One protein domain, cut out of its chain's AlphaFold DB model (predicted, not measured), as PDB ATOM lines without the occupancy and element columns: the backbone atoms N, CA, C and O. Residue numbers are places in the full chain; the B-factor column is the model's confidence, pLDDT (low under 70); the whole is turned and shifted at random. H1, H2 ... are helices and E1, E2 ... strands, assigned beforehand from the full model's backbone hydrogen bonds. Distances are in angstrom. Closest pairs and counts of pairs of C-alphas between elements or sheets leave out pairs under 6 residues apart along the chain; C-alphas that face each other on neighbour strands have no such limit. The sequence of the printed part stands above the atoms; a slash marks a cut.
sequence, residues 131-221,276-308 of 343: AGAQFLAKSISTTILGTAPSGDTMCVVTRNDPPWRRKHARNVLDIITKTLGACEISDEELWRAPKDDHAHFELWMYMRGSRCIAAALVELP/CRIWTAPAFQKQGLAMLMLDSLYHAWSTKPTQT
ATOM      1  N   ALA A 131      25.821 -41.268   3.100       89.19
ATOM      2  CA  ALA A 131      27.022 -40.866   2.377       89.19
ATOM      3  C   ALA A 131      27.866 -39.854   3.174       89.19
ATOM      4  O   ALA A 131      29.005 -39.573   2.803       89.19
ATOM      5  N   GLY A 132      27.332 -39.321   4.277       88.69
ATOM      6  CA  GLY A 132      27.946 -38.257   5.064       88.69
ATOM      7  C   GLY A 132      27.794 -36.872   4.423       88.69
ATOM      8  O   GLY A 132      27.702 -36.717   3.208       88.69
ATOM      9  N   ALA A 133      27.799 -35.823   5.251       85.62
ATOM     10  CA  ALA A 133      27.621 -34.441   4.786       85.62
ATOM     11  C   ALA A 133      28.712 -33.987   3.795       85.62
ATOM     12  O   ALA A 133      28.460 -33.189   2.893       85.62
ATOM     13  N   GLN A 134      29.924 -34.540   3.924       85.88
ATOM     14  CA  GLN A 134      31.035 -34.229   3.024       85.88
ATOM     15  C   GLN A 134      30.802 -34.707   1.590       85.88
ATOM     16  O   GLN A 134      31.415 -34.156   0.679       85.88
ATOM     17  N   PHE A 135      29.937 -35.704   1.380       87.94
ATOM     18  CA  PHE A 135      29.646 -36.205   0.042       87.94
ATOM     19  C   PHE A 135      29.028 -35.111  -0.826       87.94
ATOM     20  O   PHE A 135      29.551 -34.821  -1.899       87.94
ATOM     21  N   LEU A 136      27.984 -34.442  -0.331       85.75
ATOM     22  CA  LEU A 136      27.369 -33.314  -1.031       85.75
ATOM     23  C   LEU A 136      28.262 -32.070  -1.010       85.75
ATOM     24  O   LEU A 136      28.431 -31.441  -2.046       85.75
ATOM     25  N   ALA A 137      28.895 -31.749   0.123       83.88
ATOM     26  CA  ALA A 137      29.714 -30.538   0.242       83.88
ATOM     27  C   ALA A 137      30.933 -30.517  -0.701       83.88
ATOM     28  O   ALA A 137      31.355 -29.452  -1.139       83.88
ATOM     29  N   LYS A 138      31.506 -31.686  -1.014       82.50
ATOM     30  CA  LYS A 138      32.628 -31.837  -1.959       82.50
ATOM     31  C   LYS A 138      32.172 -32.187  -3.379       82.50
ATOM     32  O   LYS A 138      33.017 -32.393  -4.250       82.50
ATOM     33  N   SER A 139      30.865 -32.306  -3.611       80.12
ATOM     34  CA  SER A 139      30.321 -32.524  -4.948       80.12
ATOM     35  C   SER A 139      30.348 -31.218  -5.734       80.12
ATOM     36  O   SER A 139      30.011 -30.157  -5.218       80.12
ATOM     37  N   ILE A 140      30.747 -31.295  -7.000       73.19
ATOM     38  CA  ILE A 140      30.771 -30.131  -7.888       73.19
ATOM     39  C   ILE A 140      29.323 -29.778  -8.266       73.19
ATOM     40  O   ILE A 140      28.495 -30.672  -8.443       73.19
ATOM     41  N   SER A 141      29.027 -28.483  -8.421       68.38
ATOM     42  CA  SER A 141      27.689 -27.981  -8.783       68.38
ATOM     43  C   SER A 141      27.125 -28.642 -10.048       68.38
ATOM     44  O   SER A 141      25.952 -28.984 -10.095       68.38
ATOM     45  N   THR A 142      27.976 -28.953 -11.034       62.06
ATOM     46  CA  THR A 142      27.583 -29.651 -12.276       62.06
ATOM     47  C   THR A 142      27.009 -31.044 -12.046       62.06
ATOM     48  O   THR A 142      26.329 -31.587 -12.911       62.06
ATOM     49  N   THR A 143      27.290 -31.643 -10.891       75.31
ATOM     50  CA  THR A 143      26.763 -32.946 -10.518       75.31
ATOM     51  C   THR A 143      25.505 -32.864  -9.657       75.31
ATOM     52  O   THR A 143      24.941 -33.907  -9.339       75.31
ATOM     53  N   ILE A 144      25.078 -31.664  -9.256       77.56
ATOM     54  CA  ILE A 144      23.868 -31.406  -8.474       77.56
ATOM     55  C   ILE A 144      22.814 -30.833  -9.422       77.56
ATOM     56  O   ILE A 144      23.017 -29.795 -10.040       77.56
ATOM     57  N   LEU A 145      21.682 -31.521  -9.559       71.75
ATOM     58  CA  LEU A 145      20.719 -31.277 -10.644       71.75
ATOM     59  C   LEU A 145      19.417 -30.629 -10.168       71.75
ATOM     60  O   LEU A 145      18.428 -30.585 -10.894       71.75
ATOM     61  N   GLY A 146      19.434 -30.109  -8.945       67.19
ATOM     62  CA  GLY A 146      18.327 -29.379  -8.352       67.19
ATOM     63  C   GLY A 146      18.230 -29.618  -6.854       67.19
ATOM     64  O   GLY A 146      18.593 -30.686  -6.346       67.19
ATOM     65  N   THR A 147      17.701 -28.608  -6.171       65.06
ATOM     66  CA  THR A 147      17.355 -28.669  -4.753       65.06
ATOM     67  C   THR A 147      15.840 -28.568  -4.649       65.06
ATOM     68  O   THR A 147      15.241 -27.608  -5.135       65.06
ATOM     69  N   ALA A 148      15.202 -29.570  -4.053       68.12
ATOM     70  CA  ALA A 148      13.785 -29.498  -3.740       68.12
ATOM     71  C   ALA A 148      13.547 -28.414  -2.669       68.12
ATOM     72  O   ALA A 148      14.435 -28.159  -1.853       68.12
ATOM     73  N   PRO A 149      12.342 -27.820  -2.586       60.22
ATOM     74  CA  PRO A 149      12.013 -26.828  -1.554       60.22
ATOM     75  C   PRO A 149      12.232 -27.326  -0.115       60.22
ATOM     76  O   PRO A 149      12.426 -26.535   0.799       60.22
ATOM     77  N   SER A 150      12.228 -28.648   0.079       70.31
ATOM     78  CA  SER A 150      12.520 -29.343   1.334       70.31
ATOM     79  C   SER A 150      14.008 -29.376   1.723       70.31
ATOM     80  O   SER A 150      14.337 -29.927   2.771       70.31
ATOM     81  N   GLY A 151      14.913 -28.835   0.899       79.62
ATOM     82  CA  GLY A 151      16.368 -28.951   1.079       79.62
ATOM     83  C   GLY A 151      16.952 -30.283   0.588       79.62
ATOM     84  O   GLY A 151      18.147 -30.531   0.745       79.62
ATOM     85  N   ASP A 152      16.129 -31.141  -0.019       88.81
ATOM     86  CA  ASP A 152      16.595 -32.378  -0.644       88.81
ATOM     87  C   ASP A 152      17.370 -32.061  -1.925       88.81
ATOM     88  O   ASP A 152      17.019 -31.147  -2.665       88.81
ATOM     89  N   THR A 153      18.418 -32.822  -2.210       89.94
ATOM     90  CA  THR A 153      19.323 -32.577  -3.336       89.94
ATOM     91  C   THR A 153      19.419 -33.821  -4.196       89.94
ATOM     92  O   THR A 153      19.602 -34.920  -3.678       89.94
ATOM     93  N   MET A 154      19.355 -33.673  -5.514       90.88
ATOM     94  CA  MET A 154      19.644 -34.782  -6.417       90.88
ATOM     95  C   MET A 154      21.036 -34.629  -7.014       90.88
ATOM     96  O   MET A 154      21.384 -33.562  -7.520       90.88
ATOM     97  N   CYS A 155      21.824 -35.698  -6.977       91.50
ATOM     98  CA  CYS A 155      23.146 -35.720  -7.576       91.50
ATOM     99  C   CYS A 155      23.346 -36.919  -8.498       91.50
ATOM    100  O   CYS A 155      22.799 -37.996  -8.264       91.50
ATOM    101  N   VAL A 156      24.180 -36.744  -9.515       92.19
ATOM    102  CA  VAL A 156      24.634 -37.832 -10.386       92.19
ATOM    103  C   VAL A 156      26.033 -38.303  -9.963       92.19
ATOM    104  O   VAL A 156      26.759 -37.611  -9.256       92.19
ATOM    105  N   VAL A 157      26.413 -39.524 -10.307       93.12
ATOM    106  CA  VAL A 157      27.786 -40.017 -10.223       93.12
ATOM    107  C   VAL A 157      28.085 -40.712 -11.536       93.12
ATOM    108  O   VAL A 157      27.359 -41.606 -11.972       93.12
ATOM    109  N   THR A 158      29.160 -40.276 -12.166       91.62
ATOM    110  CA  THR A 158      29.628 -40.725 -13.471       91.62
ATOM    111  C   THR A 158      31.003 -41.369 -13.334       91.62
ATOM    112  O   THR A 158      31.661 -41.294 -12.294       91.62
ATOM    113  N   ARG A 159      31.498 -41.975 -14.413       89.44
ATOM    114  CA  ARG A 159      32.858 -42.534 -14.443       89.44
ATOM    115  C   ARG A 159      33.972 -41.503 -14.228       89.44
ATOM    116  O   ARG A 159      35.060 -41.887 -13.809       89.44
ATOM    117  N   ASN A 160      33.700 -40.229 -14.514       89.31
ATOM    118  CA  ASN A 160      34.668 -39.138 -14.398       89.31
ATOM    119  C   ASN A 160      34.795 -38.622 -12.953       89.31
ATOM    120  O   ASN A 160      35.673 -37.812 -12.664       89.31
ATOM    121  N   ASP A 161      33.935 -39.082 -12.043       90.81
ATOM    122  CA  ASP A 161      33.979 -38.694 -10.641       90.81
ATOM    123  C   ASP A 161      35.158 -39.334  -9.886       90.81
ATOM    124  O   ASP A 161      35.609 -40.446 -10.199       90.81
ATOM    125  N   PRO A 162      35.651 -38.666  -8.825       91.50
ATOM    126  CA  PRO A 162      36.785 -39.159  -8.061       91.50
ATOM    127  C   PRO A 162      36.486 -40.516  -7.390       91.50
ATOM    128  O   PRO A 162      35.339 -40.795  -7.019       91.50
ATOM    129  N   PRO A 163      37.507 -41.369  -7.156       91.75
ATOM    130  CA  PRO A 163      37.319 -42.731  -6.642       91.75
ATOM    131  C   PRO A 163      36.514 -42.822  -5.341       91.75
ATOM    132  O   PRO A 163      35.714 -43.739  -5.173       91.75
ATOM    133  N   TRP A 164      36.676 -41.858  -4.429       91.69
ATOM    134  CA  TRP A 164      35.929 -41.832  -3.169       91.69
ATOM    135  C   TRP A 164      34.415 -41.677  -3.394       91.69
ATOM    136  O   TRP A 164      33.621 -42.304  -2.694       91.69
ATOM    137  N   ARG A 165      34.004 -40.908  -4.409       91.88
ATOM    138  CA  ARG A 165      32.596 -40.701  -4.764       91.88
ATOM    139  C   ARG A 165      32.022 -41.925  -5.468       91.88
ATOM    140  O   ARG A 165      30.932 -42.379  -5.120       91.88
ATOM    141  N   ARG A 166      32.801 -42.522  -6.378       93.25
ATOM    142  CA  ARG A 166      32.467 -43.806  -7.018       93.25
ATOM    143  C   ARG A 166      32.299 -44.929  -5.994       93.25
ATOM    144  O   ARG A 166      31.400 -45.747  -6.139       93.25
ATOM    145  N   LYS A 167      33.071 -44.922  -4.902       93.56
ATOM    146  CA  LYS A 167      32.898 -45.863  -3.784       93.56
ATOM    147  C   LYS A 167      31.545 -45.704  -3.078       93.56
ATOM    148  O   LYS A 167      30.897 -46.704  -2.788       93.56
ATOM    149  N   HIS A 168      31.087 -44.477  -2.822       93.75
ATOM    150  CA  HIS A 168      29.743 -44.260  -2.263       93.75
ATOM    151  C   HIS A 168      28.645 -44.714  -3.230       93.75
ATOM    152  O   HIS A 168      27.719 -45.404  -2.808       93.75
ATOM    153  N   ALA A 169      28.782 -44.403  -4.522       94.31
ATOM    154  CA  ALA A 169      27.888 -44.910  -5.559       94.31
ATOM    155  C   ALA A 169      27.847 -46.448  -5.571       94.31
ATOM    156  O   ALA A 169      26.769 -47.038  -5.623       94.31
ATOM    157  N   ARG A 170      29.005 -47.102  -5.429       95.00
ATOM    158  CA  ARG A 170      29.110 -48.562  -5.377       95.00
ATOM    159  C   ARG A 170      28.395 -49.166  -4.170       95.00
ATOM    160  O   ARG A 170      27.657 -50.131  -4.344       95.00
ATOM    161  N   ASN A 171      28.548 -48.565  -2.990       94.12
ATOM    162  CA  ASN A 171      27.860 -49.000  -1.768       94.12
ATOM    163  C   ASN A 171      26.336 -48.857  -1.881       94.12
ATOM    164  O   ASN A 171      25.588 -49.712  -1.409       94.12
ATOM    165  N   VAL A 172      25.864 -47.778  -2.509       94.94
ATOM    166  CA  VAL A 172      24.434 -47.574  -2.784       94.94
ATOM    167  C   VAL A 172      23.945 -48.638  -3.757       94.94
ATOM    168  O   VAL A 172      22.922 -49.272  -3.508       94.94
ATOM    169  N   LEU A 173      24.705 -48.895  -4.825       94.88
ATOM    170  CA  LEU A 173      24.375 -49.929  -5.794       94.88
ATOM    171  C   LEU A 173      24.316 -51.316  -5.146       94.88
ATOM    172  O   LEU A 173      23.395 -52.054  -5.459       94.88
ATOM    173  N   ASP A 174      25.201 -51.651  -4.201       93.19
ATOM    174  CA  ASP A 174      25.133 -52.912  -3.445       93.19
ATOM    175  C   ASP A 174      23.818 -53.079  -2.688       93.19
ATOM    176  O   ASP A 174      23.221 -54.156  -2.711       93.19
ATOM    177  N   ILE A 175      23.344 -52.017  -2.032       92.12
ATOM    178  CA  ILE A 175      22.054 -52.039  -1.332       92.12
ATOM    179  C   ILE A 175      20.931 -52.285  -2.340       92.12
ATOM    180  O   ILE A 175      20.065 -53.125  -2.096       92.12
ATOM    181  N   ILE A 176      20.963 -51.605  -3.488       93.56
ATOM    182  CA  ILE A 176      19.967 -51.768  -4.551       93.56
ATOM    183  C   ILE A 176      19.999 -53.194  -5.111       93.56
ATOM    184  O   ILE A 176      18.946 -53.819  -5.209       93.56
ATOM    185  N   THR A 177      21.181 -53.728  -5.440       92.19
ATOM    186  CA  THR A 177      21.355 -55.096  -5.956       92.19
ATOM    187  C   THR A 177      20.742 -56.106  -5.001       92.19
ATOM    188  O   THR A 177      19.916 -56.916  -5.411       92.19
ATOM    189  N   LYS A 178      21.087 -56.006  -3.712       88.94
ATOM    190  CA  LYS A 178      20.603 -56.912  -2.667       88.94
ATOM    191  C   LYS A 178      19.101 -56.783  -2.445       88.94
ATOM    192  O   LYS A 178      18.422 -57.792  -2.310       88.94
ATOM    193  N   THR A 179      18.572 -55.559  -2.439       89.06
ATOM    194  CA  THR A 179      17.139 -55.311  -2.202       89.06
ATOM    195  C   THR A 179      16.275 -55.788  -3.367       89.06
ATOM    196  O   THR A 179      15.179 -56.297  -3.154       89.06
ATOM    197  N   LEU A 180      16.749 -55.610  -4.602       90.06
ATOM    198  CA  LEU A 180      16.022 -56.013  -5.805       90.06
ATOM    199  C   LEU A 180      16.282 -57.473  -6.205       90.06
ATOM    200  O   LEU A 180      15.590 -57.971  -7.089       90.06
ATOM    201  N   GLY A 181      17.264 -58.145  -5.592       88.31
ATOM    202  CA  GLY A 181      17.734 -59.462  -6.035       88.31
ATOM    203  C   GLY A 181      18.301 -59.434  -7.458       88.31
ATOM    204  O   GLY A 181      18.125 -60.388  -8.210       88.31
ATOM    205  N   ALA A 182      18.903 -58.311  -7.858       88.06
ATOM    206  CA  ALA A 182      19.421 -58.110  -9.209       88.06
ATOM    207  C   ALA A 182      20.799 -58.769  -9.395       88.06
ATOM    208  O   ALA A 182      21.498 -59.050  -8.424       88.06
ATOM    209  N   CYS A 183      21.215 -58.962 -10.651       89.94
ATOM    210  CA  CYS A 183      22.569 -59.418 -10.980       89.94
ATOM    211  C   CYS A 183      23.620 -58.405 -10.489       89.94
ATOM    212  O   CYS A 183      23.357 -57.205 -10.497       89.94
ATOM    213  N   GLU A 184      24.804 -58.835 -10.069       89.31
ATOM    214  CA  GLU A 184      25.886 -57.901  -9.739       89.31
ATOM    215  C   GLU A 184      26.491 -57.304 -11.018       89.31
ATOM    216  O   GLU A 184      26.673 -58.003 -12.010       89.31
ATOM    217  N   ILE A 185      26.782 -55.999 -10.999       90.81
ATOM    218  CA  ILE A 185      27.526 -55.312 -12.065       90.81
ATOM    219  C   ILE A 185      28.918 -55.037 -11.509       90.81
ATOM    220  O   ILE A 185      29.037 -54.453 -10.427       90.81
ATOM    221  N   SER A 186      29.954 -55.476 -12.221       91.88
ATOM    222  CA  SER A 186      31.335 -55.284 -11.779       91.88
ATOM    223  C   SER A 186      31.771 -53.823 -11.926       91.88
ATOM    224  O   SER A 186      31.205 -53.065 -12.719       91.88
ATOM    225  N   ASP A 187      32.791 -53.406 -11.177       90.25
ATOM    226  CA  ASP A 187      33.307 -52.033 -11.246       90.25
ATOM    227  C   ASP A 187      33.910 -51.723 -12.628       90.25
ATOM    228  O   ASP A 187      33.817 -50.593 -13.113       90.25
ATOM    229  N   GLU A 188      34.493 -52.726 -13.289       88.62
ATOM    230  CA  GLU A 188      35.053 -52.614 -14.639       88.62
ATOM    231  C   GLU A 188      33.966 -52.358 -15.679       88.62
ATOM    232  O   GLU A 188      34.196 -51.633 -16.647       88.62
ATOM    233  N   GLU A 189      32.789 -52.951 -15.492       89.19
ATOM    234  CA  GLU A 189      31.627 -52.713 -16.337       89.19
ATOM    235  C   GLU A 189      30.971 -51.370 -16.028       89.19
ATOM    236  O   GLU A 189      30.733 -50.581 -16.943       89.19
ATOM    237  N   LEU A 190      30.748 -51.073 -14.746       90.38
ATOM    238  CA  LEU A 190      30.091 -49.848 -14.295       90.38
ATOM    239  C   LEU A 190      30.854 -48.587 -14.727       90.38
ATOM    240  O   LEU A 190      30.246 -47.592 -15.119       90.38
ATOM    241  N   TRP A 191      32.188 -48.619 -14.673       91.00
ATOM    242  CA  TRP A 191      33.048 -47.464 -14.966       91.00
ATOM    243  C   TRP A 191      33.799 -47.567 -16.298       91.00
ATOM    244  O   TRP A 191      34.734 -46.787 -16.542       91.00
ATOM    245  N   ARG A 192      33.393 -48.506 -17.164       86.44
ATOM    246  CA  ARG A 192      34.009 -48.754 -18.471       86.44
ATOM    247  C   ARG A 192      34.116 -47.465 -19.285       86.44
ATOM    248  O   ARG A 192      33.237 -46.605 -19.252       86.44
ATOM    249  N   ALA A 193      35.218 -47.318 -20.018       79.19
ATOM    250  CA  ALA A 193      35.327 -46.248 -20.999       79.19
ATOM    251  C   ALA A 193      34.394 -46.528 -22.184       79.19
ATOM    252  O   ALA A 193      34.450 -47.640 -22.720       79.19
ATOM    253  N   PRO A 194      33.576 -45.554 -22.616       72.94
ATOM    254  CA  PRO A 194      32.869 -45.688 -23.875       72.94
ATOM    255  C   PRO A 194      33.927 -45.743 -24.985       72.94
ATOM    256  O   PRO A 194      34.685 -44.794 -25.169       72.94
ATOM    257  N   LYS A 195      34.049 -46.884 -25.671       69.81
ATOM    258  CA  LYS A 195      34.729 -46.931 -26.971       69.81
ATOM    259  C   LYS A 195      33.661 -46.594 -27.994       69.81
ATOM    260  O   LYS A 195      32.718 -47.371 -28.033       69.81
ATOM    261  N   ASP A 196      33.806 -45.465 -28.689       55.69
ATOM    262  CA  ASP A 196      33.037 -44.843 -29.796       55.69
ATOM    263  C   ASP A 196      31.510 -45.049 -29.960       55.69
ATOM    264  O   ASP A 196      30.893 -44.251 -30.650       55.69
ATOM    265  N   ASP A 197      30.871 -46.020 -29.306       58.91
ATOM    266  CA  ASP A 197      29.422 -46.267 -29.300       58.91
ATOM    267  C   ASP A 197      28.964 -47.172 -28.127       58.91
ATOM    268  O   ASP A 197      27.860 -47.718 -28.112       58.91
ATOM    269  N   HIS A 198      29.822 -47.417 -27.129       67.50
ATOM    270  CA  HIS A 198      29.436 -48.218 -25.965       67.50
ATOM    271  C   HIS A 198      28.625 -47.411 -24.959       67.50
ATOM    272  O   HIS A 198      29.022 -46.314 -24.563       67.50
ATOM    273  N   ALA A 199      27.546 -48.030 -24.482       75.44
ATOM    274  CA  ALA A 199      26.733 -47.483 -23.417       75.44
ATOM    275  C   ALA A 199      27.562 -47.255 -22.144       75.44
ATOM    276  O   ALA A 199      28.360 -48.111 -21.742       75.44
ATOM    277  N   HIS A 200      27.367 -46.108 -21.498       86.12
ATOM    278  CA  HIS A 200      27.958 -45.804 -20.197       86.12
ATOM    279  C   HIS A 200      26.890 -45.711 -19.116       86.12
ATOM    280  O   HIS A 200      25.723 -45.418 -19.387       86.12
ATOM    281  N   PHE A 201      27.315 -45.937 -17.873       92.62
ATOM    282  CA  PHE A 201      26.440 -45.846 -16.717       92.62
ATOM    283  C   PHE A 201      26.537 -44.487 -16.016       92.62
ATOM    284  O   PHE A 201      27.623 -43.944 -15.794       92.62
ATOM    285  N   GLU A 202      25.383 -43.972 -15.607       93.12
ATOM    286  CA  GLU A 202      25.242 -42.830 -14.705       93.12
ATOM    287  C   GLU A 202      24.370 -43.256 -13.515       93.12
ATOM    288  O   GLU A 202      23.243 -43.726 -13.696       93.12
ATOM    289  N   LEU A 203      24.875 -43.107 -12.285       95.44
ATOM    290  CA  LEU A 203      24.093 -43.372 -11.077       95.44
ATOM    291  C   LEU A 203      23.522 -42.070 -10.531       95.44
ATOM    292  O   LEU A 203      24.251 -41.192 -10.084       95.44
ATOM    293  N   TRP A 204      22.206 -41.983 -10.501       94.88
ATOM    294  CA  TRP A 204      21.469 -40.869  -9.938       94.88
ATOM    295  C   TRP A 204      21.066 -41.191  -8.514       94.88
ATOM    296  O   TRP A 204      20.583 -42.284  -8.228       94.88
ATOM    297  N   MET A 205      21.273 -40.241  -7.613       94.88
ATOM    298  CA  MET A 205      21.071 -40.394  -6.181       94.88
ATOM    299  C   MET A 205      20.259 -39.213  -5.663       94.88
ATOM    300  O   MET A 205      20.595 -38.054  -5.903       94.88
ATOM    301  N   TYR A 206      19.190 -39.512  -4.936       94.12
ATOM    302  CA  TYR A 206      18.359 -38.533  -4.256       94.12
ATOM    303  C   TYR A 206      18.751 -38.479  -2.782       94.12
ATOM    304  O   TYR A 206      18.590 -39.455  -2.038       94.12
ATOM    305  N   MET A 207      19.269 -37.330  -2.373       92.81
ATOM    306  CA  MET A 207      19.851 -37.089  -1.064       92.81
ATOM    307  C   MET A 207      18.917 -36.234  -0.209       92.81
ATOM    308  O   MET A 207      18.501 -35.152  -0.618       92.81
ATOM    309  N   ARG A 208      18.642 -36.690   1.010       90.81
ATOM    310  CA  ARG A 208      17.989 -35.918   2.069       90.81
ATOM    311  C   ARG A 208      18.984 -35.745   3.207       90.81
ATOM    312  O   ARG A 208      19.330 -36.713   3.889       90.81
ATOM    313  N   GLY A 209      19.503 -34.530   3.373       89.12
ATOM    314  CA  GLY A 209      20.661 -34.292   4.237       89.12
ATOM    315  C   GLY A 209      21.871 -35.109   3.769       89.12
ATOM    316  O   GLY A 209      22.311 -34.972   2.632       89.12
ATOM    317  N   SER A 210      22.400 -35.991   4.623       90.50
ATOM    318  CA  SER A 210      23.535 -36.868   4.285       90.50
ATOM    319  C   SER A 210      23.141 -38.228   3.699       90.50
ATOM    320  O   SER A 210      24.017 -39.014   3.328       90.50
ATOM    321  N   ARG A 211      21.841 -38.536   3.612       92.44
ATOM    322  CA  ARG A 211      21.356 -39.876   3.267       92.44
ATOM    323  C   ARG A 211      20.805 -39.959   1.854       92.44
ATOM    324  O   ARG A 211      19.945 -39.173   1.472       92.44
ATOM    325  N   CYS A 212      21.242 -40.971   1.116       94.31
ATOM    326  CA  CYS A 212      20.653 -41.392  -0.145       94.31
ATOM    327  C   CYS A 212      19.404 -42.233   0.132       94.31
ATOM    328  O   CYS A 212      19.510 -43.358   0.628       94.31
ATOM    329  N   ILE A 213      18.229 -41.687  -0.182       94.25
ATOM    330  CA  ILE A 213      16.926 -42.323   0.076       94.25
ATOM    331  C   ILE A 213      16.269 -42.883  -1.190       94.25
ATOM    332  O   ILE A 213      15.343 -43.686  -1.102       94.25
ATOM    333  N   ALA A 214      16.734 -42.484  -2.370       94.75
ATOM    334  CA  ALA A 214      16.331 -43.074  -3.639       94.75
ATOM    335  C   ALA A 214      17.489 -43.001  -4.632       94.75
ATOM    336  O   ALA A 214      18.344 -42.124  -4.533       94.75
ATOM    337  N   ALA A 215      17.534 -43.935  -5.572       96.25
ATOM    338  CA  ALA A 215      18.575 -43.967  -6.582       96.25
ATOM    339  C   ALA A 215      18.087 -44.637  -7.868       96.25
ATOM    340  O   ALA A 215      17.229 -45.525  -7.837       96.25
ATOM    341  N   ALA A 216      18.667 -44.231  -8.994       96.44
ATOM    342  CA  ALA A 216      18.418 -44.824 -10.295       96.44
ATOM    343  C   ALA A 216      19.730 -44.988 -11.067       96.44
ATOM    344  O   ALA A 216      20.486 -44.036 -11.228       96.44
ATOM    345  N   LEU A 217      20.002 -46.203 -11.534       96.06
ATOM    346  CA  LEU A 217      21.117 -46.490 -12.427       96.06
ATOM    347  C   LEU A 217      20.615 -46.407 -13.862       96.06
ATOM    348  O   LEU A 217      19.634 -47.070 -14.208       96.06
ATOM    349  N   VAL A 218      21.304 -45.625 -14.681       94.44
ATOM    350  CA  VAL A 218      20.919 -45.354 -16.063       94.44
ATOM    351  C   VAL A 218      22.053 -45.730 -17.002       94.44
ATOM    352  O   VAL A 218      23.215 -45.515 -16.682       94.44
ATOM    353  N   GLU A 219      21.694 -46.291 -18.148       92.00
ATOM    354  CA  GLU A 219      22.562 -46.704 -19.243       92.00
ATOM    355  C   GLU A 219      22.246 -45.858 -20.488       92.00
ATOM    356  O   GLU A 219      21.077 -45.703 -20.861       92.00
ATOM    357  N   LEU A 220      23.271 -45.269 -21.107       87.69
ATOM    358  CA  LEU A 220      23.125 -44.284 -22.185       87.69
ATOM    359  C   LEU A 220      24.143 -44.527 -23.311       87.69
ATOM    360  O   LEU A 220      25.334 -44.552 -23.004       87.69
ATOM    361  N   PRO A 221      23.731 -44.573 -24.595       85.56
ATOM    362  CA  PRO A 221      22.393 -44.930 -25.099       85.56
ATOM    363  C   PRO A 221      22.103 -46.443 -24.955       85.56
ATOM    364  O   PRO A 221      23.017 -47.228 -24.727       85.56
ATOM    365  N   CYS A 276      18.320 -48.962 -15.872       94.25
ATOM    366  CA  CYS A 276      18.864 -50.247 -15.456       94.25
ATOM    367  C   CYS A 276      18.360 -50.639 -14.062       94.25
ATOM    368  O   CYS A 276      18.101 -51.809 -13.783       94.25
ATOM    369  N   ARG A 277      18.247 -49.672 -13.144       94.44
ATOM    370  CA  ARG A 277      17.715 -49.898 -11.792       94.44
ATOM    371  C   ARG A 277      17.026 -48.652 -11.303       94.44
ATOM    372  O   ARG A 277      17.521 -47.557 -11.524       94.44
ATOM    373  N   ILE A 278      15.940 -48.827 -10.566       95.56
ATOM    374  CA  ILE A 278      15.312 -47.749  -9.814       95.56
ATOM    375  C   ILE A 278      14.885 -48.280  -8.456       95.56
ATOM    376  O   ILE A 278      14.293 -49.355  -8.345       95.56
ATOM    377  N   TRP A 279      15.230 -47.540  -7.415       95.44
ATOM    378  CA  TRP A 279      15.019 -47.954  -6.042       95.44
ATOM    379  C   TRP A 279      14.694 -46.759  -5.155       95.44
ATOM    380  O   TRP A 279      15.166 -45.641  -5.351       95.44
ATOM    381  N   THR A 280      13.868 -47.018  -4.151       95.19
ATOM    382  CA  THR A 280      13.550 -46.078  -3.083       95.19
ATOM    383  C   THR A 280      13.589 -46.843  -1.774       95.19
ATOM    384  O   THR A 280      12.998 -47.926  -1.669       95.19
ATOM    385  N   ALA A 281      14.268 -46.269  -0.787       93.19
ATOM    386  CA  ALA A 281      14.356 -46.798   0.559       93.19
ATOM    387  C   ALA A 281      12.938 -47.056   1.112       93.19
ATOM    388  O   ALA A 281      12.078 -46.180   0.984       93.19
ATOM    389  N   PRO A 282      12.660 -48.241   1.692       90.56
ATOM    390  CA  PRO A 282      11.338 -48.642   2.171       90.56
ATOM    391  C   PRO A 282      10.611 -47.587   3.009       90.56
ATOM    392  O   PRO A 282       9.432 -47.338   2.755       90.56
ATOM    393  N   ALA A 283      11.305 -46.904   3.927       89.50
ATOM    394  CA  ALA A 283      10.710 -45.865   4.774       89.50
ATOM    395  C   ALA A 283      10.207 -44.638   3.986       89.50
ATOM    396  O   ALA A 283       9.356 -43.890   4.465       89.50
ATOM    397  N   PHE A 284      10.701 -44.442   2.761       89.12
ATOM    398  CA  PHE A 284      10.389 -43.306   1.891       89.12
ATOM    399  C   PHE A 284       9.608 -43.703   0.628       89.12
ATOM    400  O   PHE A 284       9.358 -42.881  -0.258       89.12
ATOM    401  N   GLN A 285       9.184 -44.965   0.521       86.69
ATOM    402  CA  GLN A 285       8.331 -45.411  -0.577       86.69
ATOM    403  C   GLN A 285       6.945 -44.764  -0.511       86.69
ATOM    404  O   GLN A 285       6.503 -44.263   0.519       86.69
ATOM    405  N   LYS A 286       6.231 -44.788  -1.643       82.62
ATOM    406  CA  LYS A 286       4.877 -44.218  -1.795       82.62
ATOM    407  C   LYS A 286       4.784 -42.696  -1.583       82.62
ATOM    408  O   LYS A 286       3.690 -42.157  -1.686       82.62
ATOM    409  N   GLN A 287       5.908 -41.998  -1.412       86.50
ATOM    410  CA  GLN A 287       5.993 -40.530  -1.343       86.50
ATOM    411  C   GLN A 287       6.225 -39.867  -2.716       86.50
ATOM    412  O   GLN A 287       6.491 -38.677  -2.799       86.50
ATOM    413  N   GLY A 288       6.172 -40.634  -3.813       88.56
ATOM    414  CA  GLY A 288       6.371 -40.109  -5.170       88.56
ATOM    415  C   GLY A 288       7.831 -39.946  -5.612       88.56
ATOM    416  O   GLY A 288       8.055 -39.589  -6.763       88.56
ATOM    417  N   LEU A 289       8.816 -40.286  -4.769       91.56
ATOM    418  CA  LEU A 289      10.246 -40.122  -5.079       91.56
ATOM    419  C   LEU A 289      10.685 -40.815  -6.375       91.56
ATOM    420  O   LEU A 289      11.416 -40.226  -7.157       91.56
ATOM    421  N   ALA A 290      10.211 -42.035  -6.639       93.31
ATOM    422  CA  ALA A 290      10.563 -42.743  -7.868       93.31
ATOM    423  C   ALA A 290      10.081 -42.008  -9.133       93.31
ATOM    424  O   ALA A 290      10.811 -41.945 -10.111       93.31
ATOM    425  N   MET A 291       8.882 -41.413  -9.102       92.69
ATOM    426  CA  MET A 291       8.375 -40.594 -10.214       92.69
ATOM    427  C   MET A 291       9.204 -39.318 -10.360       92.69
ATOM    428  O   MET A 291       9.678 -39.033 -11.449       92.69
ATOM    429  N   LEU A 292       9.464 -38.626  -9.245       91.88
ATOM    430  CA  LEU A 292      10.298 -37.424  -9.225       91.88
ATOM    431  C   LEU A 292      11.694 -37.685  -9.808       91.88
ATOM    432  O   LEU A 292      12.201 -36.872 -10.577       91.88
ATOM    433  N   MET A 293      12.309 -38.824  -9.471       92.06
ATOM    434  CA  MET A 293      13.592 -39.227 -10.042       92.06
ATOM    435  C   MET A 293      13.507 -39.417 -11.554       92.06
ATOM    436  O   MET A 293      14.374 -38.919 -12.260       92.06
ATOM    437  N   LEU A 294      12.476 -40.110 -12.046       93.62
ATOM    438  CA  LEU A 294      12.279 -40.341 -13.478       93.62
ATOM    439  C   LEU A 294      12.023 -39.040 -14.247       93.62
ATOM    440  O   LEU A 294      12.625 -38.826 -15.295       93.62
ATOM    441  N   ASP A 295      11.190 -38.153 -13.705       91.62
ATOM    442  CA  ASP A 295      10.898 -36.848 -14.302       91.62
ATOM    443  C   ASP A 295      12.160 -35.988 -14.378       91.62
ATOM    444  O   ASP A 295      12.458 -35.399 -15.415       91.62
ATOM    445  N   SER A 296      12.944 -35.965 -13.299       89.94
ATOM    446  CA  SER A 296      14.171 -35.172 -13.244       89.94
ATOM    447  C   SER A 296      15.270 -35.744 -14.146       89.94
ATOM    448  O   SER A 296      15.980 -34.986 -14.806       89.94
ATOM    449  N   LEU A 297      15.382 -37.075 -14.213       90.12
ATOM    450  CA  LEU A 297      16.244 -37.797 -15.150       90.12
ATOM    451  C   LEU A 297      15.920 -37.441 -16.597       90.12
ATOM    452  O   LEU A 297      16.802 -37.052 -17.361       90.12
ATOM    453  N   TYR A 298      14.643 -37.570 -16.958       89.38
ATOM    454  CA  TYR A 298      14.153 -37.279 -18.295       89.38
ATOM    455  C   TYR A 298      14.359 -35.810 -18.648       89.38
ATOM    456  O   TYR A 298      14.896 -35.522 -19.712       89.38
ATOM    457  N   HIS A 299      14.017 -34.889 -17.744       87.38
ATOM    458  CA  HIS A 299      14.222 -33.460 -17.948       87.38
ATOM    459  C   HIS A 299      15.697 -33.153 -18.218       87.38
ATOM    460  O   HIS A 299      16.031 -32.616 -19.271       87.38
ATOM    461  N   ALA A 300      16.592 -33.564 -17.321       86.19
ATOM    462  CA  ALA A 300      18.018 -33.295 -17.449       86.19
ATOM    463  C   ALA A 300      18.641 -33.916 -18.706       86.19
ATOM    464  O   ALA A 300      19.530 -33.315 -19.306       86.19
ATOM    465  N   TRP A 301      18.180 -35.100 -19.114       84.69
ATOM    466  CA  TRP A 301      18.580 -35.722 -20.373       84.69
ATOM    467  C   TRP A 301      18.054 -34.949 -21.583       84.69
ATOM    468  O   TRP A 301      18.849 -34.587 -22.445       84.69
ATOM    469  N   SER A 302      16.763 -34.607 -21.596       82.06
ATOM    470  CA  SER A 302      16.112 -33.885 -22.696       82.06
ATOM    471  C   SER A 302      16.692 -32.488 -22.932       82.06
ATOM    472  O   SER A 302      16.630 -31.972 -24.044       82.06
ATOM    473  N   THR A 303      17.291 -31.882 -21.901       80.44
ATOM    474  CA  THR A 303      17.963 -30.581 -21.983       80.44
ATOM    475  C   THR A 303      19.435 -30.660 -22.402       80.44
ATOM    476  O   THR A 303      20.075 -29.615 -22.527       80.44
ATOM    477  N   LYS A 304      20.021 -31.855 -22.597       77.75
ATOM    478  CA  LYS A 304      21.434 -31.975 -23.002       77.75
ATOM    479  C   LYS A 304      21.615 -31.404 -24.427       77.75
ATOM    480  O   LYS A 304      20.944 -31.869 -25.345       77.75
ATOM    481  N   PRO A 305      22.560 -30.464 -24.655       64.75
ATOM    482  CA  PRO A 305      22.759 -29.815 -25.962       64.75
ATOM    483  C   PRO A 305      23.116 -30.776 -27.102       64.75
ATOM    484  O   PRO A 305      22.929 -30.462 -28.271       64.75
ATOM    485  N   THR A 306      23.657 -31.945 -26.760       65.00
ATOM    486  CA  THR A 306      24.072 -32.989 -27.701       65.00
ATOM    487  C   THR A 306      22.904 -33.792 -28.278       65.00
ATOM    488  O   THR A 306      23.124 -34.666 -29.115       65.00
ATOM    489  N   GLN A 307      21.667 -33.527 -27.852       61.78
ATOM    490  CA  GLN A 307      20.488 -34.248 -28.310       61.78
ATOM    491  C   GLN A 307      19.822 -33.519 -29.481       61.78
ATOM    492  O   GLN A 307      19.171 -32.492 -29.318       61.78
ATOM    493  N   THR A 308      19.991 -34.054 -30.688       48.31
ATOM    494  CA  THR A 308      19.579 -33.417 -31.952       48.31
ATOM    495  C   THR A 308      18.088 -33.517 -32.273       48.31
ATOM    496  O   THR A 308      17.625 -32.894 -33.223       48.31
TER     497      THR A 308
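This is residues 131 to 221 and 276 to 308 of the 343 residues of an uncharacterized protein of Peltaster fructicola (UniProt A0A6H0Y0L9). A twisted five-stranded sheet forms the middle layer, with the long helix H2 crossing one face and H4 lying slantwise over the other. The short helices H1 and H3 only graze the sheet, and residues 302 to 308 stick out as a tail. The 124 printed residues include four named helices and five named strands, in the order H1 E1 E2 H2 H3 E3 E4 E5 H4; the sheet runs E1 E2 E3 E4 E5, all antiparallel. The class is mixed, and the whole is compact, with a radius of gyration of the C-alphas of 14.1 A and spans of 40 by 34 by 28 A.

H1, residues 133 to 137, begins at C-alpha 133 (27.621, -34.441, 4.786). E1 is residues 144 to 147 and E2 residues 153 to 157. H2, residues 163 to 180, is 25.1 A long from first to last C-alpha. H3 is residues 187 to 190. E3, residues 200 to 208, is 26.3 A long, and E4, residues 211 to 220, is 25.9 A long and bends by 61 degrees at residue 214. E5 is residues 276 to 280. H4, residues 289 to 302, is 19.6 A long and ends at C-alpha 302 (16.112, -33.885, -22.696).

The hairpin E1 and E2 has N 145 and O 154 at 2.9 A, within hydrogen-bond range. E2 and E3 have N 157 and O 203 at 2.7 A, the hairpin E3 and E4 has N 204 and O 216 at 2.8 A, and E4 and E5 have N 217 and O 277 at 2.8 A. H2 has a height over the sheet of 9.1 A and runs across the strands, at 81 degrees to E5 on the local plane; its closest C-alphas to E5 are those of Ile 176 and Trp 279, 6.4 A apart. H4, on the opposite face, has a height of 7.9 A and runs slantwise to the strands, at 47 degrees to E3 on the local plane; its closest C-alphas to E4 are those of Leu 289 and Ala 214, 6.9 A apart. H1 and H2 are close but not clearly touching, the C-alphas of Phe 135 and Arg 165 being 7.2 A apart. H2 and H3 are near each other, with 5 pairs of C-alphas within 10 A. In H1, H2 and H4 every O i to N i+4 pair is within hydrogen-bond range; H3 is too short for such a pair.

The two C-alphas farthest apart are those of Asp 196 and Ala 283, 41.2 A. Residues 222 to 275 are not printed, and C-alphas 221 and 276 are 11.6 A apart across this cut. Of the links that are printed whole, none is long. The mean pLDDT of the printed part is 86.3; residues 141 to 142, 146 to 149, 195 to 198 and 305 to 308 are under 70.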